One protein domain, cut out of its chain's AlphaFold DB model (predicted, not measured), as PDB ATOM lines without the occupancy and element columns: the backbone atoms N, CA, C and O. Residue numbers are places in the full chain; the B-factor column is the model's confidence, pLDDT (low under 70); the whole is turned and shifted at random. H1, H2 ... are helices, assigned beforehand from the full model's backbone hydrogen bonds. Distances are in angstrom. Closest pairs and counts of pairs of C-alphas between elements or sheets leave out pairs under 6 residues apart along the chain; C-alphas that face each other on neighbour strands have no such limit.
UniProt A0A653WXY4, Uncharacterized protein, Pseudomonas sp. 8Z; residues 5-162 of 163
ATOM      1  N   ARG A   5      25.471 -50.555 -45.139       66.50
ATOM      2  CA  ARG A   5      25.578 -52.007 -45.380       66.50
ATOM      3  C   ARG A   5      25.392 -52.868 -44.120       66.50
ATOM      4  O   ARG A   5      25.102 -54.051 -44.227       66.50
ATOM      5  N   LEU A   6      25.571 -52.287 -42.931       74.69
ATOM      6  CA  LEU A   6      25.336 -52.932 -41.635       74.69
ATOM      7  C   LEU A   6      24.109 -52.352 -40.917       74.69
ATOM      8  O   LEU A   6      23.863 -52.678 -39.757       74.69
ATOM      9  N   ALA A   7      23.316 -51.515 -41.587       73.19
ATOM     10  CA  ALA A   7      22.143 -50.883 -41.001       73.19
ATOM     11  C   ALA A   7      21.009 -51.867 -40.707       73.19
ATOM     12  O   ALA A   7      20.054 -51.453 -40.079       73.19
ATOM     13  N   ALA A   8      21.082 -53.141 -41.098       79.56
ATOM     14  CA  ALA A   8      20.123 -54.166 -40.668       79.56
ATOM     15  C   ALA A   8      20.602 -54.971 -39.444       79.56
ATOM     16  O   ALA A   8      19.800 -55.643 -38.796       79.56
ATOM     17  N   LEU A   9      21.897 -54.904 -39.108       86.19
ATOM     18  CA  LEU A   9      22.503 -55.739 -38.069       86.19
ATOM     19  C   LEU A   9      21.863 -55.543 -36.679       86.19
ATOM     20  O   LEU A   9      21.564 -56.551 -36.044       86.19
ATOM     21  N   PRO A  10      21.586 -54.310 -36.200       89.56
ATOM     22  CA  PRO A  10      20.892 -54.122 -34.924       89.56
ATOM     23  C   PRO A  10      19.523 -54.815 -34.856       89.56
ATOM     24  O   PRO A  10      19.205 -55.428 -33.841       89.56
ATOM     25  N   LEU A  11      18.734 -54.779 -35.937       87.69
ATOM     26  CA  LEU A  11      17.431 -55.454 -35.984       87.69
ATOM     27  C   LEU A  11      17.564 -56.976 -35.996       87.69
ATOM     28  O   LEU A  11      16.770 -57.657 -35.355       87.69
ATOM     29  N   LEU A  12      18.579 -57.510 -36.682       90.56
ATOM     30  CA  LEU A  12      18.874 -58.940 -36.640       90.56
ATOM     31  C   LEU A  12      19.253 -59.382 -35.220       90.56
ATOM     32  O   LEU A  12      18.749 -60.393 -34.743       90.56
ATOM     33  N   LEU A  13      20.100 -58.614 -34.528       93.38
ATOM     34  CA  LEU A  13      20.468 -58.897 -33.138       93.38
ATOM     35  C   LEU A  13      19.251 -58.851 -32.214       93.38
ATOM     36  O   LEU A  13      19.077 -59.749 -31.397       93.38
ATOM     37  N   LEU A  14      18.383 -57.849 -32.379       93.94
ATOM     38  CA  LEU A  14      17.136 -57.757 -31.625       93.94
ATOM     39  C   LEU A  14      16.254 -58.986 -31.855       93.94
ATOM     40  O   LEU A  14      15.759 -59.564 -30.892       93.94
ATOM     41  N   PHE A  15      16.084 -59.395 -33.114       94.06
ATOM     42  CA  PHE A  15      15.312 -60.582 -33.463       94.06
ATOM     43  C   PHE A  15      15.886 -61.834 -32.794       94.06
ATOM     44  O   PHE A  15      15.151 -62.560 -32.133       94.06
ATOM     45  N   LEU A  16      17.202 -62.048 -32.879       96.69
ATOM     46  CA  LEU A  16      17.863 -63.194 -32.253       96.69
ATOM     47  C   LEU A  16      17.695 -63.203 -30.728       96.69
ATOM     48  O   LEU A  16      17.390 -64.251 -30.158       96.69
ATOM     49  N   ILE A  17      17.851 -62.052 -30.069       96.06
ATOM     50  CA  ILE A  17      17.650 -61.922 -28.618       96.06
ATOM     51  C   ILE A  17      16.193 -62.233 -28.255       96.06
ATOM     52  O   ILE A  17      15.952 -63.036 -27.355       96.06
ATOM     53  N   ALA A  18      15.228 -61.657 -28.974       95.06
ATOM     54  CA  ALA A  18      13.804 -61.856 -28.717       95.06
ATOM     55  C   ALA A  18      13.373 -63.315 -28.929       95.06
ATOM     56  O   ALA A  18      12.680 -63.880 -28.086       95.06
ATOM     57  N   THR A  19      13.817 -63.955 -30.014       95.69
ATOM     58  CA  THR A  19      13.542 -65.374 -30.275       95.69
ATOM     59  C   THR A  19      14.181 -66.267 -29.217       95.69
ATOM     60  O   THR A  19      13.534 -67.195 -28.738       95.69
ATOM     61  N   THR A  20      15.418 -65.975 -28.807       96.94
ATOM     62  CA  THR A  20      16.096 -66.735 -27.744       96.94
ATOM     63  C   THR A  20      15.339 -66.616 -26.427       96.94
ATOM     64  O   THR A  20      15.060 -67.630 -25.793       96.94
ATOM     65  N   PHE A  21      14.953 -65.399 -26.038       95.56
ATOM     66  CA  PHE A  21      14.157 -65.171 -24.836       95.56
ATOM     67  C   PHE A  21      12.835 -65.937 -24.885       95.56
ATOM     68  O   PHE A  21      12.505 -66.623 -23.924       95.56
ATOM     69  N   LEU A  22      12.120 -65.881 -26.013       96.00
ATOM     70  CA  LEU A  22      10.855 -66.592 -26.182       96.00
ATOM     71  C   LEU A  22      11.032 -68.102 -25.991       96.00
ATOM     72  O   LEU A  22      10.292 -68.694 -25.215       96.00
ATOM     73  N   ILE A  23      12.036 -68.705 -26.638       97.38
ATOM     74  CA  ILE A  23      12.322 -70.142 -26.510       97.38
ATOM     75  C   ILE A  23      12.622 -70.512 -25.055       97.38
ATOM     76  O   ILE A  23      12.093 -71.503 -24.553       97.38
ATOM     77  N   VAL A  24      13.461 -69.733 -24.367       96.56
ATOM     78  CA  VAL A  24      13.806 -70.012 -22.966       96.56
ATOM     79  C   VAL A  24      12.573 -69.867 -22.072       96.56
ATOM     80  O   VAL A  24      12.306 -70.768 -21.279       96.56
ATOM     81  N   GLN A  25      11.788 -68.801 -22.252       95.56
ATOM     82  CA  GLN A  25      10.573 -68.529 -21.483       95.56
ATOM     83  C   GLN A  25       9.505 -69.622 -21.656       95.56
ATOM     84  O   GLN A  25       8.803 -69.941 -20.698       95.56
ATOM     85  N   THR A  26       9.353 -70.197 -22.857       95.12
ATOM     86  CA  THR A  26       8.297 -71.188 -23.138       95.12
ATOM     87  C   THR A  26       8.726 -72.638 -22.947       95.12
ATOM     88  O   THR A  26       7.870 -73.481 -22.685       95.12
ATOM     89  N   HIS A  27      10.015 -72.959 -23.096       96.00
ATOM     90  CA  HIS A  27      10.484 -74.352 -23.131       96.00
ATOM     91  C   HIS A  27      11.519 -74.714 -22.067       96.00
ATOM     92  O   HIS A  27      11.789 -75.900 -21.891       96.00
ATOM     93  N   VAL A  28      12.110 -73.739 -21.373       96.25
ATOM     94  CA  VAL A  28      13.196 -74.000 -20.417       96.25
ATOM     95  C   VAL A  28      12.812 -73.563 -19.009       96.25
ATOM     96  O   VAL A  28      12.879 -74.369 -18.086       96.25
ATOM     97  N   MET A  29      12.421 -72.302 -18.824       95.00
ATOM     98  CA  MET A  29      12.071 -71.758 -17.512       95.00
ATOM     99  C   MET A  29      11.185 -70.518 -17.621       95.00
ATOM    100  O   MET A  29      11.369 -69.696 -18.512       95.00
ATOM    101  N   ASP A  30      10.286 -70.341 -16.655       94.75
ATOM    102  CA  ASP A  30       9.471 -69.131 -16.534       94.75
ATOM    103  C   ASP A  30      10.297 -67.987 -15.916       94.75
ATOM    104  O   ASP A  30      10.264 -67.753 -14.705       94.75
ATOM    105  N   ILE A  31      11.088 -67.300 -16.749       93.50
ATOM    106  CA  ILE A  31      11.948 -66.177 -16.339       93.50
ATOM    107  C   ILE A  31      11.106 -65.034 -15.779       93.50
ATOM    108  O   ILE A  31      11.475 -64.466 -14.754       93.50
ATOM    109  N   VAL A  32       9.982 -64.711 -16.426       93.12
ATOM    110  CA  VAL A  32       9.083 -63.622 -16.008       93.12
ATOM    111  C   VAL A  32       8.669 -63.796 -14.550       93.12
ATOM    112  O   VAL A  32       8.744 -62.843 -13.774       93.12
ATOM    113  N   ARG A  33       8.294 -65.015 -14.155       93.19
ATOM    114  CA  ARG A  33       7.935 -65.315 -12.767       93.19
ATOM    115  C   ARG A  33       9.145 -65.434 -11.844       93.19
ATOM    116  O   ARG A  33       9.042 -65.086 -10.671       93.19
ATOM    117  N   LEU A  34      10.264 -65.960 -12.338       93.38
ATOM    118  CA  LEU A  34      11.453 -66.237 -11.529       93.38
ATOM    119  C   LEU A  34      12.247 -64.970 -11.186       93.38
ATOM    120  O   LEU A  34      12.717 -64.824 -10.059       93.38
ATOM    121  N   ASN A  35      12.423 -64.066 -12.147       94.25
ATOM    122  CA  ASN A  35      13.147 -62.817 -11.963       94.25
ATOM    123  C   ASN A  35      12.704 -61.769 -12.991       94.25
ATOM    124  O   ASN A  35      13.323 -61.594 -14.040       94.25
ATOM    125  N   TYR A  36      11.659 -61.021 -12.650       93.62
ATOM    126  CA  TYR A  36      11.126 -59.977 -13.520       93.62
ATOM    127  C   TYR A  36      12.136 -58.844 -13.800       93.62
ATOM    128  O   TYR A  36      12.188 -58.323 -14.911       93.62
ATOM    129  N   ASN A  37      13.043 -58.544 -12.858       96.50
ATOM    130  CA  ASN A  37      14.136 -57.589 -13.086       96.50
ATOM    131  C   ASN A  37      15.087 -58.033 -14.207       96.50
ATOM    132  O   ASN A  37      15.662 -57.190 -14.893       96.50
ATOM    133  N   LEU A  38      15.257 -59.340 -14.433       95.94
ATOM    134  CA  LEU A  38      16.049 -59.832 -15.561       95.94
ATOM    135  C   LEU A  38      15.375 -59.508 -16.902       95.94
ATOM    136  O   LEU A  38      16.071 -59.197 -17.869       95.94
ATOM    137  N   CYS A  39      14.041 -59.529 -16.959       96.00
ATOM    138  CA  CYS A  39      13.287 -59.108 -18.140       96.00
ATOM    139  C   CYS A  39      13.506 -57.621 -18.432       96.00
ATOM    140  O   CYS A  39      13.776 -57.268 -19.578       96.00
ATOM    141  N   HIS A  40      13.478 -56.775 -17.400       97.62
ATOM    142  CA  HIS A  40      13.794 -55.346 -17.505       97.62
ATOM    143  C   HIS A  40      15.237 -55.103 -17.949       97.62
ATOM    144  O   HIS A  40      15.499 -54.438 -18.948       97.62
ATOM    145  N   PHE A  41      16.205 -55.768 -17.323       98.06
ATOM    146  CA  PHE A  41      17.593 -55.706 -17.775       98.06
ATOM    147  C   PHE A  41      17.747 -56.070 -19.262       98.06
ATOM    148  O   PHE A  41      18.426 -55.368 -20.018       98.06
ATOM    149  N   LEU A  42      17.087 -57.144 -19.707       96.88
ATOM    150  CA  LEU A  42      17.108 -57.560 -21.106       96.88
ATOM    151  C   LEU A  42      16.408 -56.543 -22.018       96.88
ATOM    152  O   LEU A  42      16.909 -56.269 -23.110       96.88
ATOM    153  N   PHE A  43      15.294 -55.957 -21.575       96.00
ATOM    154  CA  PHE A  43      14.605 -54.878 -22.277       96.00
ATOM    155  C   PHE A  43      15.514 -53.656 -22.437       96.00
ATOM    156  O   PHE A  43      15.738 -53.217 -23.566       96.00
ATOM    157  N   GLY A  44      16.119 -53.167 -21.353       96.62
ATOM    158  CA  GLY A  44      17.068 -52.055 -21.371       96.62
ATOM    159  C   GLY A  44      18.263 -52.298 -22.295       96.62
ATOM    160  O   GLY A  44      18.741 -51.372 -22.950       96.62
ATOM    161  N   PHE A  45      18.722 -53.547 -22.411       97.62
ATOM    162  CA  PHE A  45      19.790 -53.923 -23.337       97.62
ATOM    163  C   PHE A  45      19.325 -54.002 -24.803       97.62
ATOM    164  O   PHE A  45      20.035 -53.559 -25.710       97.62
ATOM    165  N   ALA A  46      18.152 -54.583 -25.059       96.56
ATOM    166  CA  ALA A  46      17.698 -54.928 -26.405       96.56
ATOM    167  C   ALA A  46      16.892 -53.811 -27.090       96.56
ATOM    168  O   ALA A  46      17.070 -53.577 -28.285       96.56
ATOM    169  N   ALA A  47      16.036 -53.087 -26.368       93.94
ATOM    170  CA  ALA A  47      15.199 -52.020 -26.924       93.94
ATOM    171  C   ALA A  47      15.989 -50.914 -27.663       93.94
ATOM    172  O   ALA A  47      15.547 -50.496 -28.746       93.94
ATOM    173  N   PRO A  48      17.196 -50.501 -27.214       95.25
ATOM    174  CA  PRO A  48      18.019 -49.551 -27.958       95.25
ATOM    175  C   PRO A  48      18.377 -49.999 -29.383       95.25
ATOM    176  O   PRO A  48      18.600 -49.151 -30.252       95.25
ATOM    177  N   LEU A  49      18.398 -51.311 -29.665       92.38
ATOM    178  CA  LEU A  49      18.647 -51.846 -31.008       92.38
ATOM    179  C   LEU A  49      17.567 -51.399 -32.001       92.38
ATOM    180  O   LEU A  49      17.905 -51.019 -33.122       92.38
ATOM    181  N   ALA A  50      16.296 -51.362 -31.584       88.25
ATOM    182  CA  ALA A  50      15.197 -50.830 -32.392       88.25
ATOM    183  C   ALA A  50      15.147 -49.300 -32.357       88.25
ATOM    184  O   ALA A  50      15.009 -48.647 -33.394       88.25
ATOM    185  N   PHE A  51      15.271 -48.694 -31.178       88.88
ATOM    186  CA  PHE A  51      15.089 -47.248 -31.056       88.88
ATOM    187  C   PHE A  51      16.254 -46.435 -31.628       88.88
ATOM    188  O   PHE A  51      16.089 -45.252 -31.920       88.88
ATOM    189  N   GLY A  52      17.411 -47.049 -31.882       85.94
ATOM    190  CA  GLY A  52      18.531 -46.383 -32.551       85.94
ATOM    191  C   GLY A  52      18.245 -45.963 -33.999       85.94
ATOM    192  O   GLY A  52      18.993 -45.152 -34.549       85.94
ATOM    193  N   TYR A  53      17.161 -46.462 -34.609       79.56
ATOM    194  CA  TYR A  53      16.651 -45.989 -35.903       79.56
ATOM    195  C   TYR A  53      15.734 -44.774 -35.785       79.56
ATOM    196  O   TYR A  53      15.547 -44.072 -36.769       79.56
ATOM    197  N   LEU A  54      15.226 -44.453 -34.592       75.94
ATOM    198  CA  LEU A  54      14.471 -43.220 -34.333       75.94
ATOM    199  C   LEU A  54      15.403 -42.004 -34.183       75.94
ATOM    200  O   LEU A  54      15.117 -41.051 -33.452       75.94
ATOM    201  N   ALA A  55      16.559 -42.044 -34.846       67.44
ATOM    202  CA  ALA A  55      17.535 -40.978 -34.817       67.44
ATOM    203  C   ALA A  55      17.020 -39.787 -35.631       67.44
ATOM    204  O   ALA A  55      16.796 -39.866 -36.844       67.44
ATOM    205  N   LEU A  56      16.881 -38.646 -34.960       59.25
ATOM    206  CA  LEU A  56      16.610 -37.376 -35.616       59.25
ATOM    207  C   LEU A  56      17.856 -36.983 -36.423       59.25
ATOM    208  O   LEU A  56      18.890 -36.633 -35.861       59.25
ATOM    209  N   SER A  57      17.789 -37.093 -37.754       52.47
ATOM    210  CA  SER A  57      18.866 -36.610 -38.623       52.47
ATOM    211  C   SER A  57      18.840 -35.077 -38.648       52.47
ATOM    212  O   SER A  57      17.844 -34.520 -39.117       52.47
ATOM    213  N   PRO A  58      19.914 -34.381 -38.225       51.88
ATOM    214  CA  PRO A  58      19.925 -32.917 -38.153       51.88
ATOM    215  C   PRO A  58      19.744 -32.238 -39.516       51.88
ATOM    216  O   PRO A  58      19.316 -31.095 -39.591       51.88
ATOM    217  N   LYS A  59      20.055 -32.942 -40.615       50.59
ATOM    218  CA  LYS A  59      20.083 -32.376 -41.973       50.59
ATOM    219  C   LYS A  59      18.700 -32.103 -42.588       50.59
ATOM    220  O   LYS A  59      18.643 -31.538 -43.673       50.59
ATOM    221  N   ARG A  60      17.606 -32.533 -41.949       49.84
ATOM    222  CA  ARG A  60      16.213 -32.270 -42.375       49.84
ATOM    223  C   ARG A  60      15.276 -32.120 -41.176       49.84
ATOM    224  O   ARG A  60      14.186 -32.687 -41.164       49.84
ATOM    225  N   LEU A  61      15.733 -31.443 -40.129       53.53
ATOM    226  CA  LEU A  61      14.813 -30.982 -39.103       53.53
ATOM    227  C   LEU A  61      14.213 -29.679 -39.616       53.53
ATOM    228  O   LEU A  61      14.803 -28.617 -39.441       53.53
ATOM    229  N   ASP A  62      13.041 -29.768 -40.246       56.72
ATOM    230  CA  ASP A  62      12.113 -28.648 -40.139       56.72
ATOM    231  C   ASP A  62      11.954 -28.423 -38.637       56.72
ATOM    232  O   ASP A  62      11.563 -29.338 -37.906       56.72
ATOM    233  N   ILE A  63      12.404 -27.268 -38.146       64.12
ATOM    234  CA  ILE A  63      12.327 -26.940 -36.725       64.12
ATOM    235  C   ILE A  63      10.843 -26.769 -36.421       64.12
ATOM    236  O   ILE A  63      10.270 -25.696 -36.594       64.12
ATOM    237  N   ILE A  64      10.199 -27.862 -36.021       65.81
ATOM    238  CA  ILE A  64       8.821 -27.842 -35.562       65.81
ATOM    239  C   ILE A  64       8.848 -27.152 -34.194       65.81
ATOM    240  O   ILE A  64       9.560 -27.617 -33.298       65.81
ATOM    241  N   PRO A  65       8.096 -26.054 -33.991       81.50
ATOM    242  CA  PRO A  65       8.001 -25.429 -32.682       81.50
ATOM    243  C   PRO A  65       7.557 -26.460 -31.638       81.50
ATOM    244  O   PRO A  65       6.604 -27.205 -31.872       81.50
ATOM    245  N   PHE A  66       8.208 -26.488 -30.474       72.69
ATOM    246  CA  PHE A  66       7.913 -27.458 -29.411       72.69
ATOM    247  C   PHE A  66       6.410 -27.590 -29.077       72.69
ATOM    248  O   PHE A  66       5.928 -28.720 -28.981       72.69
ATOM    249  N   PRO A  67       5.612 -26.500 -29.006       79.31
ATOM    250  CA  PRO A  67       4.172 -26.620 -28.770       79.31
ATOM    251  C   PRO A  67       3.429 -27.387 -29.873       79.31
ATOM    252  O   PRO A  67       2.457 -28.086 -29.597       79.31
ATOM    253  N   VAL A  68       3.878 -27.261 -31.123       78.62
ATOM    254  CA  VAL A  68       3.306 -27.972 -32.275       78.62
ATOM    255  C   VAL A  68       3.680 -29.450 -32.213       78.62
ATOM    256  O   VAL A  68       2.809 -30.296 -32.387       78.62
ATOM    257  N   PHE A  69       4.933 -29.762 -31.879       74.56
ATOM    258  CA  PHE A  69       5.394 -31.135 -31.674       74.56
ATOM    259  C   PHE A  69       4.591 -31.852 -30.579       74.56
ATOM    260  O   PHE A  69       4.076 -32.946 -30.806       74.56
ATOM    261  N   VAL A  70       4.401 -31.211 -29.420       73.44
ATOM    262  CA  VAL A  70       3.610 -31.777 -28.313       73.44
ATOM    263  C   VAL A  70       2.162 -32.025 -28.739       73.44
ATOM    264  O   VAL A  70       1.629 -33.098 -28.467       73.44
ATOM    265  N   ARG A  71       1.530 -31.087 -29.460       79.75
ATOM    266  CA  ARG A  71       0.169 -31.291 -29.990       79.75
ATOM    267  C   ARG A  71       0.096 -32.452 -30.975       79.75
ATOM    268  O   ARG A  71      -0.862 -33.211 -30.922       79.75
ATOM    269  N   GLN A  72       1.081 -32.601 -31.857       75.88
ATOM    270  CA  GLN A  72       1.127 -33.702 -32.824       75.88
ATOM    271  C   GLN A  72       1.284 -35.061 -32.134       75.88
ATOM    272  O   GLN A  72       0.598 -36.013 -32.505       75.88
ATOM    273  N   ILE A  73       2.127 -35.147 -31.100       72.88
ATOM    274  CA  ILE A  73       2.248 -36.361 -30.286       72.88
ATOM    275  C   ILE A  73       0.937 -36.653 -29.552       72.88
ATOM    276  O   ILE A  73       0.433 -37.767 -29.655       72.88
ATOM    277  N   ALA A  74       0.349 -35.659 -28.883       74.81
ATOM    278  CA  ALA A  74      -0.909 -35.825 -28.151       74.81
ATOM    279  C   ALA A  74      -2.091 -36.208 -29.061       74.81
ATOM    280  O   ALA A  74      -2.993 -36.921 -28.635       74.81
ATOM    281  N   ALA A  75      -2.080 -35.761 -30.320       77.69
ATOM    282  CA  ALA A  75      -3.101 -36.091 -31.310       77.69
ATOM    283  C   ALA A  75      -2.920 -37.478 -31.948       77.69
ATOM    284  O   ALA A  75      -3.830 -37.944 -32.632       77.69
ATOM    285  N   THR A  76      -1.771 -38.137 -31.762       70.81
ATOM    286  CA  THR A  76      -1.501 -39.452 -32.354       70.81
ATOM    287  C   THR A  76      -1.908 -40.550 -31.372       70.81
ATOM    288  O   THR A  76      -1.234 -40.719 -30.352       70.81
ATOM    289  N   PRO A  77      -2.948 -41.356 -31.667       77.25
ATOM    290  CA  PRO A  77      -3.336 -42.456 -30.794       77.25
ATOM    291  C   PRO A  77      -2.164 -43.419 -30.581       77.25
ATOM    292  O   PRO A  77      -1.529 -43.834 -31.552       77.25
ATOM    293  N   ILE A  78      -1.906 -43.815 -29.330       69.12
ATOM    294  CA  ILE A  78      -0.819 -44.749 -28.970       69.12
ATOM    295  C   ILE A  78      -0.882 -46.048 -29.782       69.12
ATOM    296  O   ILE A  78       0.145 -46.588 -30.183       69.12
ATOM    297  N   THR A  79      -2.084 -46.512 -30.127       74.12
ATOM    298  CA  THR A  79      -2.295 -47.701 -30.966       74.12
ATOM    299  C   THR A  79      -1.672 -47.587 -32.361       74.12
ATOM    300  O   THR A  79      -1.366 -48.600 -32.986       74.12
ATOM    301  N   GLN A  80      -1.437 -46.370 -32.856       76.62
ATOM    302  CA  GLN A  80      -0.803 -46.124 -34.151       76.62
ATOM    303  C   GLN A  80       0.725 -46.036 -34.067       76.62
ATOM    304  O   GLN A  80       1.395 -46.089 -35.105       76.62
ATOM    305  N   TRP A  81       1.291 -45.917 -32.863       74.75
ATOM    306  CA  TRP A  81       2.726 -45.731 -32.666       74.75
ATOM    307  C   TRP A  81       3.553 -46.909 -33.192       74.75
ATOM    308  O   TRP A  81       4.499 -46.639 -33.933       74.75
ATOM    309  N   PRO A  82       3.195 -48.192 -32.959       73.75
ATOM    310  CA  PRO A  82       3.969 -49.315 -33.493       73.75
ATOM    311  C   PRO A  82       4.100 -49.258 -35.019       73.75
ATOM    312  O   PRO A  82       5.192 -49.369 -35.576       73.75
ATOM    313  N   ALA A  83       2.990 -48.993 -35.713       77.50
ATOM    314  CA  ALA A  83       2.982 -48.891 -37.167       77.50
ATOM    315  C   ALA A  83       3.773 -47.667 -37.666       77.50
ATOM    316  O   ALA A  83       4.477 -47.752 -38.673       77.50
ATOM    317  N   ALA A  84       3.686 -46.530 -36.968       73.06
ATOM    318  CA  ALA A  84       4.465 -45.334 -37.285       73.06
ATOM    319  C   ALA A  84       5.974 -45.564 -37.105       73.06
ATOM    320  O   ALA A  84       6.763 -45.173 -37.967       73.06
ATOM    321  N   MET A  85       6.368 -46.267 -36.044       73.69
ATOM    322  CA  MET A  85       7.755 -46.644 -35.783       73.69
ATOM    323  C   MET A  85       8.299 -47.571 -36.865       73.69
ATOM    324  O   MET A  85       9.358 -47.291 -37.422       73.69
ATOM    325  N   LEU A  86       7.552 -48.612 -37.248       78.69
ATOM    326  CA  LEU A  86       7.939 -49.508 -38.344       78.69
ATOM    327  C   LEU A  86       8.113 -48.753 -39.667       78.69
ATOM    328  O   LEU A  86       9.084 -48.986 -40.389       78.69
ATOM    329  N   ARG A  87       7.214 -47.809 -39.976       77.06
ATOM    330  CA  ARG A  87       7.357 -46.939 -41.154       77.06
ATOM    331  C   ARG A  87       8.613 -46.075 -41.074       77.06
ATOM    332  O   ARG A  87       9.306 -45.958 -42.084       77.06
ATOM    333  N   SER A  88       8.936 -45.507 -39.907       73.12
ATOM    334  CA  SER A  88      10.174 -44.735 -39.737       73.12
ATOM    335  C   SER A  88      11.406 -45.611 -39.932       73.12
ATOM    336  O   SER A  88      12.273 -45.236 -40.711       73.12
ATOM    337  N   ILE A  89      11.447 -46.798 -39.318       72.06
ATOM    338  CA  ILE A  89      12.555 -47.753 -39.456       72.06
ATOM    339  C   ILE A  89      12.752 -48.130 -40.927       72.06
ATOM    340  O   ILE A  89      13.857 -48.009 -41.453       72.06
ATOM    341  N   LYS A  90      11.676 -48.523 -41.624       76.88
ATOM    342  CA  LYS A  90      11.726 -48.878 -43.051       76.88
ATOM    343  C   LYS A  90      12.258 -47.720 -43.896       76.88
ATOM    344  O   LYS A  90      13.140 -47.922 -44.729       76.88
ATOM    345  N   ARG A  91      11.744 -46.509 -43.666       74.69
ATOM    346  CA  ARG A  91      12.207 -45.289 -44.335       74.69
ATOM    347  C   ARG A  91      13.693 -45.050 -44.076       74.69
ATOM    348  O   ARG A  91      14.424 -44.790 -45.027       74.69
ATOM    349  N   ASP A  92      14.142 -45.148 -42.830       70.81
ATOM    350  CA  ASP A  92      15.516 -44.830 -42.440       70.81
ATOM    351  C   ASP A  92      16.523 -45.844 -42.993       70.81
ATOM    352  O   ASP A  92      17.570 -45.430 -43.488       70.81
ATOM    353  N   ILE A  93      16.155 -47.128 -43.051       71.25
ATOM    354  CA  ILE A  93      16.918 -48.162 -43.767       71.25
ATOM    355  C   ILE A  93      16.987 -47.839 -45.265       71.25
ATOM    356  O   ILE A  93      18.070 -47.834 -45.837       71.25
ATOM    357  N   SER A  94      15.854 -47.521 -45.901       73.62
ATOM    358  CA  SER A  94      15.821 -47.207 -47.342       73.62
ATOM    359  C   SER A  94      16.527 -45.898 -47.717       73.62
ATOM    360  O   SER A  94      16.880 -45.701 -48.873       73.62
ATOM    361  N   SER A  95      16.723 -44.999 -46.746       69.00
ATOM    362  CA  SER A  95      17.346 -43.682 -46.932       69.00
ATOM    363  C   SER A  95      18.810 -43.647 -46.484       69.00
ATOM    364  O   SER A  95      19.348 -42.557 -46.282       69.00
ATOM    365  N   ASP A  96      19.429 -44.810 -46.262       67.19
ATOM    366  CA  ASP A  96      20.824 -44.944 -45.826       67.19
ATOM    367  C   ASP A  96      21.148 -44.190 -44.524       67.19
ATOM    368  O   ASP A  96      22.284 -43.772 -44.276       67.19
ATOM    369  N   ARG A  97      20.144 -43.978 -43.660       68.19
ATOM    370  CA  ARG A  97      20.363 -43.244 -42.415       68.19
ATOM    371  C   ARG A  97      21.103 -44.127 -41.414       68.19
ATOM    372  O   ARG A  97      20.692 -45.258 -41.157       68.19
ATOM    373  N   PRO A  98      22.178 -43.611 -40.800       69.62
ATOM    374  CA  PRO A  98      22.972 -44.405 -39.885       69.62
ATOM    375  C   PRO A  98      22.215 -44.657 -38.582       69.62
ATOM    376  O   PRO A  98      21.730 -43.726 -37.937       69.62
ATOM    377  N   TRP A  99      22.210 -45.914 -38.143       84.88
ATOM    378  CA  TRP A  99      21.761 -46.286 -36.805       84.88
ATOM    379  C   TRP A  99      22.629 -45.611 -35.729       84.88
ATOM    380  O   TRP A  99      23.871 -45.584 -35.828       84.88
ATOM    381  N   ASN A 100      21.976 -45.061 -34.701       87.12
ATOM    382  CA  ASN A 100      22.621 -44.331 -33.616       87.12
ATOM    383  C   ASN A 100      22.330 -44.984 -32.247       87.12
ATOM    384  O   ASN A 100      21.215 -44.848 -31.740       87.12
ATOM    385  N   PRO A 101      23.331 -45.618 -31.602       90.38
ATOM    386  CA  PRO A 101      23.132 -46.287 -30.315       90.38
ATOM    387  C   PRO A 101      22.723 -45.318 -29.202       90.38
ATOM    388  O   PRO A 101      21.919 -45.669 -28.349       90.38
ATOM    389  N   VAL A 102      23.231 -44.082 -29.220       90.75
ATOM    390  CA  VAL A 102      22.921 -43.086 -28.184       90.75
ATOM    391  C   VAL A 102      21.450 -42.689 -28.256       90.75
ATOM    392  O   VAL A 102      20.784 -42.625 -27.230       90.75
ATOM    393  N   MET A 103      20.914 -42.500 -29.466       87.88
ATOM    394  CA  MET A 103      19.483 -42.225 -29.638       87.88
ATOM    395  C   MET A 103      18.621 -43.406 -29.197       87.88
ATOM    396  O   MET A 103      17.581 -43.194 -28.580       87.88
ATOM    397  N   GLY A 104      19.070 -44.636 -29.461       91.50
ATOM    398  CA  GLY A 104      18.393 -45.834 -28.973       91.50
ATOM    399  C   GLY A 104      18.327 -45.889 -27.450       91.50
ATOM    400  O   GLY A 104      17.262 -46.143 -26.891       91.50
ATOM    401  N   ALA A 105      19.438 -45.582 -26.778       94.88
ATOM    402  CA  ALA A 105      19.501 -45.515 -25.322       94.88
ATOM    403  C   ALA A 105      18.595 -44.412 -24.750       94.88
ATOM    404  O   ALA A 105      17.846 -44.679 -23.817       94.88
ATOM    405  N   ILE A 106      18.600 -43.207 -25.336       93.00
ATOM    406  CA  ILE A 106      17.750 -42.088 -24.891       93.00
ATOM    407  C   ILE A 106      16.268 -42.452 -24.990       93.00
ATOM    408  O   ILE A 106      15.529 -42.273 -24.027       93.00
ATOM    409  N   TRP A 107      15.822 -42.985 -26.128       90.50
ATOM    410  CA  TRP A 107      14.421 -43.375 -26.294       90.50
ATOM    411  C   TRP A 107      14.020 -44.512 -25.355       90.50
ATOM    412  O   TRP A 107      12.924 -44.480 -24.807       90.50
ATOM    413  N   THR A 108      14.912 -45.481 -25.127       95.06
ATOM    414  CA  THR A 108      14.654 -46.577 -24.179       95.06
ATOM    415  C   THR A 108      14.512 -46.037 -22.765       95.06
ATOM    416  O   THR A 108      13.563 -46.391 -22.076       95.06
ATOM    417  N   LEU A 109      15.400 -45.121 -22.368       94.94
ATOM    418  CA  LEU A 109      15.346 -44.453 -21.073       94.94
ATOM    419  C   LEU A 109      14.028 -43.701 -20.884       94.94
ATOM    420  O   LEU A 109      13.382 -43.867 -19.860       94.94
ATOM    421  N   VAL A 110      13.610 -42.902 -21.870       92.19
ATOM    422  CA  VAL A 110      12.349 -42.146 -21.795       92.19
ATOM    423  C   VAL A 110      11.157 -43.089 -21.646       92.19
ATOM    424  O   VAL A 110      10.320 -42.866 -20.778       92.19
ATOM    425  N   MET A 111      11.085 -44.149 -22.456       91.12
ATOM    426  CA  MET A 111       9.987 -45.118 -22.377       91.12
ATOM    427  C   MET A 111       9.975 -45.868 -21.042       91.12
ATOM    428  O   MET A 111       8.914 -46.012 -20.449       91.12
ATOM    429  N   SER A 112      11.143 -46.285 -20.549       94.12
ATOM    430  CA  SER A 112      11.295 -46.955 -19.253       94.12
ATOM    431  C   SER A 112      10.912 -46.033 -18.090       94.12
ATOM    432  O   SER A 112      10.102 -46.411 -17.254       94.12
ATOM    433  N   MET A 113      11.368 -44.773 -18.078       91.62
ATOM    434  CA  MET A 113      10.956 -43.794 -17.063       91.62
ATOM    435  C   MET A 113       9.441 -43.574 -17.060       91.62
ATOM    436  O   MET A 113       8.825 -43.537 -15.997       91.62
ATOM    437  N   LEU A 114       8.832 -43.410 -18.239       89.44
ATOM    438  CA  LEU A 114       7.386 -43.224 -18.349       89.44
ATOM    439  C   LEU A 114       6.621 -44.465 -17.883       89.44
ATOM    440  O   LEU A 114       5.619 -44.317 -17.187       89.44
ATOM    441  N   ASN A 115       7.079 -45.666 -18.240       91.31
ATOM    442  CA  ASN A 115       6.408 -46.888 -17.822       91.31
ATOM    443  C   ASN A 115       6.565 -47.111 -16.314       91.31
ATOM    444  O   ASN A 115       5.586 -47.066 -15.578       91.31
ATOM    445  N   GLU A 116       7.799 -47.229 -15.838       93.25
ATOM    446  CA  GLU A 116       8.094 -47.686 -14.481       93.25
ATOM    447  C   GLU A 116       7.846 -46.618 -13.409       93.25
ATOM    448  O   GLU A 116       7.441 -46.923 -12.293       93.25
ATOM    449  N   MET A 117       8.082 -45.336 -13.700       90.81
ATOM    450  CA  MET A 117       7.954 -44.288 -12.677       90.81
ATOM    451  C   MET A 117       6.597 -43.582 -12.699       90.81
ATOM    452  O   MET A 117       6.291 -42.846 -11.760       90.81
ATOM    453  N   VAL A 118       5.797 -43.768 -13.756       88.62
ATOM    454  CA  VAL A 118       4.522 -43.059 -13.941       88.62
ATOM    455  C   VAL A 118       3.370 -44.027 -14.185       88.62
ATOM    456  O   VAL A 118       2.439 -44.053 -13.384       88.62
ATOM    457  N   VAL A 119       3.407 -44.819 -15.259       88.00
ATOM    458  CA  VAL A 119       2.295 -45.713 -15.626       88.00
ATOM    459  C   VAL A 119       2.109 -46.812 -14.584       88.00
ATOM    460  O   VAL A 119       1.000 -46.998 -14.088       88.00
ATOM    461  N   ASP A 120       3.178 -47.487 -14.186       90.44
ATOM    462  CA  ASP A 120       3.108 -48.626 -13.276       90.44
ATOM    463  C   ASP A 120       2.577 -48.258 -11.881       90.44
ATOM    464  O   ASP A 120       1.641 -48.918 -11.412       90.44
ATOM    465  N   PRO A 121       3.050 -47.169 -11.241       91.56
ATOM    466  CA  PRO A 121       2.499 -46.728  -9.965       91.56
ATOM    467  C   PRO A 121       1.073 -46.179 -10.063       91.56
ATOM    468  O   PRO A 121       0.262 -46.431  -9.174       91.56
ATOM    469  N   LEU A 122       0.754 -45.413 -11.115       88.81
ATOM    470  CA  LEU A 122      -0.521 -44.689 -11.201       88.81
ATOM    471  C   LEU A 122      -1.657 -45.510 -11.816       88.81
ATOM    472  O   LEU A 122      -2.815 -45.277 -11.480       88.81
ATOM    473  N   GLN A 123      -1.348 -46.419 -12.739       91.06
ATOM    474  CA  GLN A 123      -2.339 -47.154 -13.532       91.06
ATOM    475  C   GLN A 123      -2.362 -48.644 -13.192       91.06
ATOM    476  O   GLN A 123      -3.444 -49.218 -13.104       91.06
ATOM    477  N   ASN A 124      -1.197 -49.258 -12.956       89.06
ATOM    478  CA  ASN A 124      -1.096 -50.704 -12.717       89.06
ATOM    479  C   ASN A 124      -1.043 -51.075 -11.225       89.06
ATOM    480  O   ASN A 124      -1.069 -52.257 -10.883       89.06
ATOM    481  N   GLY A 125      -0.992 -50.084 -10.327       90.50
ATOM    482  CA  GLY A 125      -0.993 -50.292  -8.874       90.50
ATOM    483  C   GLY A 125       0.289 -50.933  -8.334       90.50
ATOM    484  O   GLY A 125       0.285 -51.475  -7.227       90.50
ATOM    485  N   ILE A 126       1.385 -50.891  -9.096       90.88
ATOM    486  CA  ILE A 126       2.676 -51.438  -8.674       90.88
ATOM    487  C   ILE A 126       3.301 -50.472  -7.655       90.88
ATOM    488  O   ILE A 126       3.424 -49.279  -7.940       90.88
ATOM    489  N   PRO A 127       3.729 -50.937  -6.465       95.25
ATOM    490  CA  PRO A 127       4.418 -50.086  -5.505       95.25
ATOM    491  C   PRO A 127       5.616 -49.382  -6.143       95.25
ATOM    492  O   PRO A 127       6.464 -50.033  -6.754       95.25
ATOM    493  N   PHE A 128       5.723 -48.063  -5.946       93.06
ATOM    494  CA  PHE A 128       6.764 -47.248  -6.585       93.06
ATOM    495  C   PHE A 128       8.172 -47.816  -6.389       93.06
ATOM    496  O   PHE A 128       8.970 -47.803  -7.314       93.06
ATOM    497  N   ILE A 129       8.483 -48.352  -5.205       93.75
ATOM    498  CA  ILE A 129       9.807 -48.921  -4.931       93.75
ATOM    499  C   ILE A 129      10.122 -50.151  -5.795       93.75
ATOM    500  O   ILE A 129      11.277 -50.351  -6.154       93.75
ATOM    501  N   TRP A 130       9.120 -50.958  -6.151       92.06
ATOM    502  CA  TRP A 130       9.295 -52.122  -7.024       92.06
ATOM    503  C   TRP A 130       9.437 -51.694  -8.480       92.06
ATOM    504  O   TRP A 130      10.392 -52.096  -9.135       92.06
ATOM    505  N   ALA A 131       8.580 -50.786  -8.948       92.62
ATOM    506  CA  ALA A 131       8.710 -50.230 -10.291       92.62
ATOM    507  C   ALA A 131      10.041 -49.460 -10.459       92.62
ATOM    508  O   ALA A 131      10.738 -49.569 -11.463       92.62
ATOM    509  N   TYR A 132      10.510 -48.774  -9.415       93.69
ATOM    510  CA  TYR A 132      11.832 -48.151  -9.419       93.69
ATOM    511  C   TYR A 132      12.976 -49.176  -9.527       93.69
ATOM    512  O   TYR A 132      13.976 -48.903 -10.185       93.69
ATOM    513  N   GLN A 133      12.850 -50.369  -8.933       96.38
ATOM    514  CA  GLN A 133      13.838 -51.441  -9.121       96.38
ATOM    515  C   GLN A 133      13.871 -51.943 -10.568       96.38
ATOM    516  O   GLN A 133      14.961 -52.145 -11.105       96.38
ATOM    517  N   HIS A 134      12.709 -52.073 -11.209       96.56
ATOM    518  CA  HIS A 134      12.616 -52.409 -12.630       96.56
ATOM    519  C   HIS A 134      13.316 -51.348 -13.492       96.56
ATOM    520  O   HIS A 134      14.161 -51.676 -14.325       96.56
ATOM    521  N   PHE A 135      13.073 -50.065 -13.204       96.94
ATOM    522  CA  PHE A 135      13.758 -48.946 -13.855       96.94
ATOM    523  C   PHE A 135      15.287 -49.008 -13.689       96.94
ATOM    524  O   PHE A 135      16.038 -48.786 -14.641       96.94
ATOM    525  N   LEU A 136      15.785 -49.338 -12.492       98.06
ATOM    526  CA  LEU A 136      17.223 -49.523 -12.266       98.06
ATOM    527  C   LEU A 136      17.788 -50.704 -13.073       98.06
ATOM    528  O   LEU A 136      18.919 -50.627 -13.561       98.06
ATOM    529  N   ALA A 137      17.019 -51.782 -13.238       97.94
ATOM    530  CA  ALA A 137      17.408 -52.908 -14.078       97.94
ATOM    531  C   ALA A 137      17.467 -52.509 -15.564       97.94
ATOM    532  O   ALA A 137      18.461 -52.815 -16.230       97.94
ATOM    533  N   ASP A 138      16.486 -51.747 -16.058       97.69
ATOM    534  CA  ASP A 138      16.504 -51.166 -17.406       97.69
ATOM    535  C   ASP A 138      17.752 -50.289 -17.615       97.69
ATOM    536  O   ASP A 138      18.462 -50.436 -18.613       97.69
ATOM    537  N   LEU A 139      18.078 -49.417 -16.651       97.94
ATOM    538  CA  LEU A 139      19.280 -48.574 -16.679       97.94
ATOM    539  C   LEU A 139      20.569 -49.394 -16.776       97.94
ATOM    540  O   LEU A 139      21.460 -49.048 -17.558       97.94
ATOM    541  N   ALA A 140      20.679 -50.480 -16.011       98.38
ATOM    542  CA  ALA A 140      21.826 -51.379 -16.078       98.38
ATOM    543  C   ALA A 140      21.944 -52.046 -17.461       98.38
ATOM    544  O   ALA A 140      23.043 -52.124 -18.020       98.38
ATOM    545  N   GLY A 141      20.816 -52.455 -18.052       98.31
ATOM    546  CA  GLY A 141      20.753 -52.978 -19.418       98.31
ATOM    547  C   GLY A 141      21.210 -51.954 -20.461       98.31
ATOM    548  O   GLY A 141      22.059 -52.259 -21.304       98.31
ATOM    549  N   ILE A 142      20.723 -50.712 -20.361       98.31
ATOM    550  CA  ILE A 142      21.107 -49.598 -21.242       98.31
ATOM    551  C   ILE A 142      22.609 -49.308 -21.126       98.31
ATOM    552  O   ILE A 142      23.289 -49.122 -22.142       98.31
ATOM    553  N   ALA A 143      23.150 -49.289 -19.905       98.00
ATOM    554  CA  ALA A 143      24.570 -49.060 -19.664       98.00
ATOM    555  C   ALA A 143      25.435 -50.142 -20.330       98.00
ATOM    556  O   ALA A 143      26.404 -49.818 -21.025       98.00
ATOM    557  N   LEU A 144      25.055 -51.419 -20.193       98.06
ATOM    558  CA  LEU A 144      25.749 -52.518 -20.862       98.06
ATOM    559  C   LEU A 144      25.646 -52.406 -22.388       98.06
ATOM    560  O   LEU A 144      26.650 -52.564 -23.085       98.06
ATOM    561  N   PHE A 145      24.464 -52.088 -22.918       97.31
ATOM    562  CA  PHE A 145      24.266 -51.872 -24.351       97.31
ATOM    563  C   PHE A 145      25.197 -50.780 -24.893       97.31
ATOM    564  O   PHE A 145      25.831 -50.965 -25.939       97.31
ATOM    565  N   LEU A 146      25.317 -49.652 -24.186       96.62
ATOM    566  CA  LEU A 146      26.202 -48.556 -24.576       96.62
ATOM    567  C   LEU A 146      27.672 -48.974 -24.528       96.62
ATOM    568  O   LEU A 146      28.409 -48.667 -25.466       96.62
ATOM    569  N   ALA A 147      28.090 -49.709 -23.494       96.38
ATOM    570  CA  ALA A 147      29.452 -50.223 -23.377       96.38
ATOM    571  C   ALA A 147      29.806 -51.162 -24.544       96.38
ATOM    572  O   ALA A 147      30.801 -50.945 -25.240       96.38
ATOM    573  N   VAL A 148      28.951 -52.151 -24.826       93.94
ATOM    574  CA  VAL A 148      29.127 -53.091 -25.947       93.94
ATOM    575  C   VAL A 148      29.142 -52.346 -27.281       93.94
ATOM    576  O   VAL A 148      30.051 -52.532 -28.094       93.94
ATOM    577  N   SER A 149      28.181 -51.446 -27.498       91.62
ATOM    578  CA  SER A 149      28.087 -50.648 -28.723       91.62
ATOM    579  C   SER A 149      29.321 -49.773 -28.932       91.62
ATOM    580  O   SER A 149      29.816 -49.665 -30.055       91.62
ATOM    581  N   HIS A 150      29.841 -49.156 -27.867       91.50
ATOM    582  CA  HIS A 150      31.046 -48.334 -27.921       91.50
ATOM    583  C   HIS A 150      32.264 -49.156 -28.353       91.50
ATOM    584  O   HIS A 150      32.975 -48.760 -29.281       91.50
ATOM    585  N   VAL A 151      32.467 -50.325 -27.741       90.56
ATOM    586  CA  VAL A 151      33.579 -51.228 -28.070       90.56
ATOM    587  C   VAL A 151      33.484 -51.712 -29.516       90.56
ATOM    588  O   VAL A 151      34.453 -51.582 -30.268       90.56
ATOM    589  N   LEU A 152      32.321 -52.211 -29.943       87.31
ATOM    590  CA  LEU A 152      32.127 -52.745 -31.294       87.31
ATOM    591  C   LEU A 152      32.295 -51.670 -32.373       87.31
ATOM    592  O   LEU A 152      32.981 -51.894 -33.372       87.31
ATOM    593  N   LEU A 153      31.733 -50.477 -32.164       85.94
ATOM    594  CA  LEU A 153      31.914 -49.357 -33.089       85.94
ATOM    595  C   LEU A 153      33.364 -48.862 -33.109       85.94
ATOM    596  O   LEU A 153      33.854 -48.473 -34.169       85.94
ATOM    597  N   GLY A 154      34.060 -48.884 -31.971       85.69
ATOM    598  CA  GLY A 154      35.483 -48.562 -31.884       85.69
ATOM    599  C   GLY A 154      36.350 -49.552 -32.664       85.69
ATOM    600  O   GLY A 154      37.211 -49.140 -33.442       85.69
ATOM    601  N   LEU A 155      36.090 -50.855 -32.519       84.62
ATOM    602  CA  LEU A 155      36.760 -51.914 -33.280       84.62
ATOM    603  C   LEU A 155      36.496 -51.793 -34.781       84.62
ATOM    604  O   LEU A 155      37.437 -51.872 -35.570       84.62
ATOM    605  N   TYR A 156      35.245 -51.539 -35.173       82.44
ATOM    606  CA  TYR A 156      34.881 -51.291 -36.565       82.44
ATOM    607  C   TYR A 156      35.678 -50.111 -37.135       82.44
ATOM    608  O   TYR A 156      36.376 -50.262 -38.133       82.44
ATOM    609  N   LYS A 157      35.641 -48.945 -36.476       83.44
ATOM    610  CA  LYS A 157      36.368 -47.753 -36.939       83.44
ATOM    611  C   LYS A 157      37.858 -48.025 -37.121       83.44
ATOM    612  O   LYS A 157      38.398 -47.648 -38.149       83.44
ATOM    613  N   ARG A 158      38.501 -48.712 -36.173       84.56
ATOM    614  CA  ARG A 158      39.927 -49.063 -36.276       84.56
ATOM    615  C   ARG A 158      40.227 -49.948 -37.485       84.56
ATOM    616  O   ARG A 158      41.180 -49.673 -38.193       84.56
ATOM    617  N   ARG A 159      39.405 -50.969 -37.742       81.81
ATOM    618  CA  ARG A 159      39.618 -51.919 -38.848       81.81
ATOM    619  C   ARG A 159      39.444 -51.290 -40.234       81.81
ATOM    620  O   ARG A 159      40.123 -51.700 -41.167       81.81
ATOM    621  N   TYR A 160      38.528 -50.331 -40.364       71.19
ATOM    622  CA  TYR A 160      38.193 -49.695 -41.645       71.19
ATOM    623  C   TYR A 160      38.794 -48.293 -41.828       71.19
ATOM    624  O   TYR A 160      38.590 -47.704 -42.878       71.19
ATOM    625  N   ALA A 161      39.513 -47.750 -40.840       61.16
ATOM    626  CA  ALA A 161      40.326 -46.538 -41.003       61.16
ATOM    627  C   ALA A 161      41.708 -46.827 -41.623       61.16
ATOM    628  O   ALA A 161      42.413 -45.903 -42.011       61.16
ATOM    629  N   SER A 162      42.096 -48.102 -41.686       51.97
ATOM    630  CA  SER A 162      43.347 -48.605 -42.267       51.97
ATOM    631  C   SER A 162      43.182 -49.191 -43.681       51.97
ATOM    632  O   SER A 162      44.075 -49.894 -44.146       51.97
TER     633      SER A 162
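What this domain is: This is residues 5 to 162 of the 163 residues of an uncharacterized protein of Pseudomonas sp. 8Z (UniProt A0A653WXY4). Helices H6 and H7 form a long hairpin, H3 crosses both of them at a slant, and H1 packs on H3 away from that hairpin, with the short H2 at the corner between H1 and H3. H5 lies loosely near H3, while residues 58 to 72, of which 66 to 72 belong to H4, stick out, as does the end of H7 with residues 154 to 162. The printed part has 158 residues with seven named helices, H1 to H7 in order along the chain, and no named strand: the class is all helix. The whole is compact, with a radius of gyration of the C-alphas of 17.4 A and spans of 46 by 44 by 24 A.

How they stand to each other: Start at H1, residues 9 to 27, and look from its residues 10 to 17 to residues 46 to 50 of H3, residues 36 to 51. There the two touch, closest at the C-alphas of Pro 10 and Leu 49, 5.1 A apart, at a shallow tilt of 26 degrees, opposite ways. H2, residues 31 to 34, touches H3 only at the corner, closest at the C-alphas of Val 32 and Cys 39, 6.5 A. H3 is the hub, with a kink of 33 degrees near residue 45. Next, H4, residues 66 to 75, touches no helix. H5, residues 78 to 94, touches none either, but is near H3. H6, residues 101 to 122, touches residues 44 to 51 of H3, closest at the C-alphas of Pro 48 and Gly 104, 3.9 A, at a steep tilt of 43 degrees. H7, residues 128 to 160, touches H3 with its residues 133 to 145, closest at the C-alphas of Gly 44 and Asp 138, 4.1 A. H6 and H7 are a hairpin at a shallow tilt of 6 degrees, closest at the C-alphas of Glu 116 and Ala 131, 4.9 A. H3, H6 and H7 make an up and down bundle, each running against the one before. Every O i to N i+4 pair is within hydrogen-bond range in H1, H4 and H7, against 9 of 12 in H3, 11 of 13 in H5 and 16 of 18 in H6; H2 is too short for one.

Where its parts are: Find C-alpha 9 at (22.503, -55.739, -38.069); from there H1 runs 26.7 A. H3 measures 22.0 A, H5 24.9 A and H6 30.5 A. H7 runs 47.1 A to C-alpha 160 at (38.193, -49.695, -41.645).

The domain as a whole: The C-alphas farthest apart, those of Gly 125 and Ser 162, are 55.5 A apart. The printed part has no cut, and the link from H3 to H4, 14 residues, is long. Look for pLDDT under 70 at residue 5, residues 55 to 64, residue 78, residues 95 to 98 and residues 161 to 162.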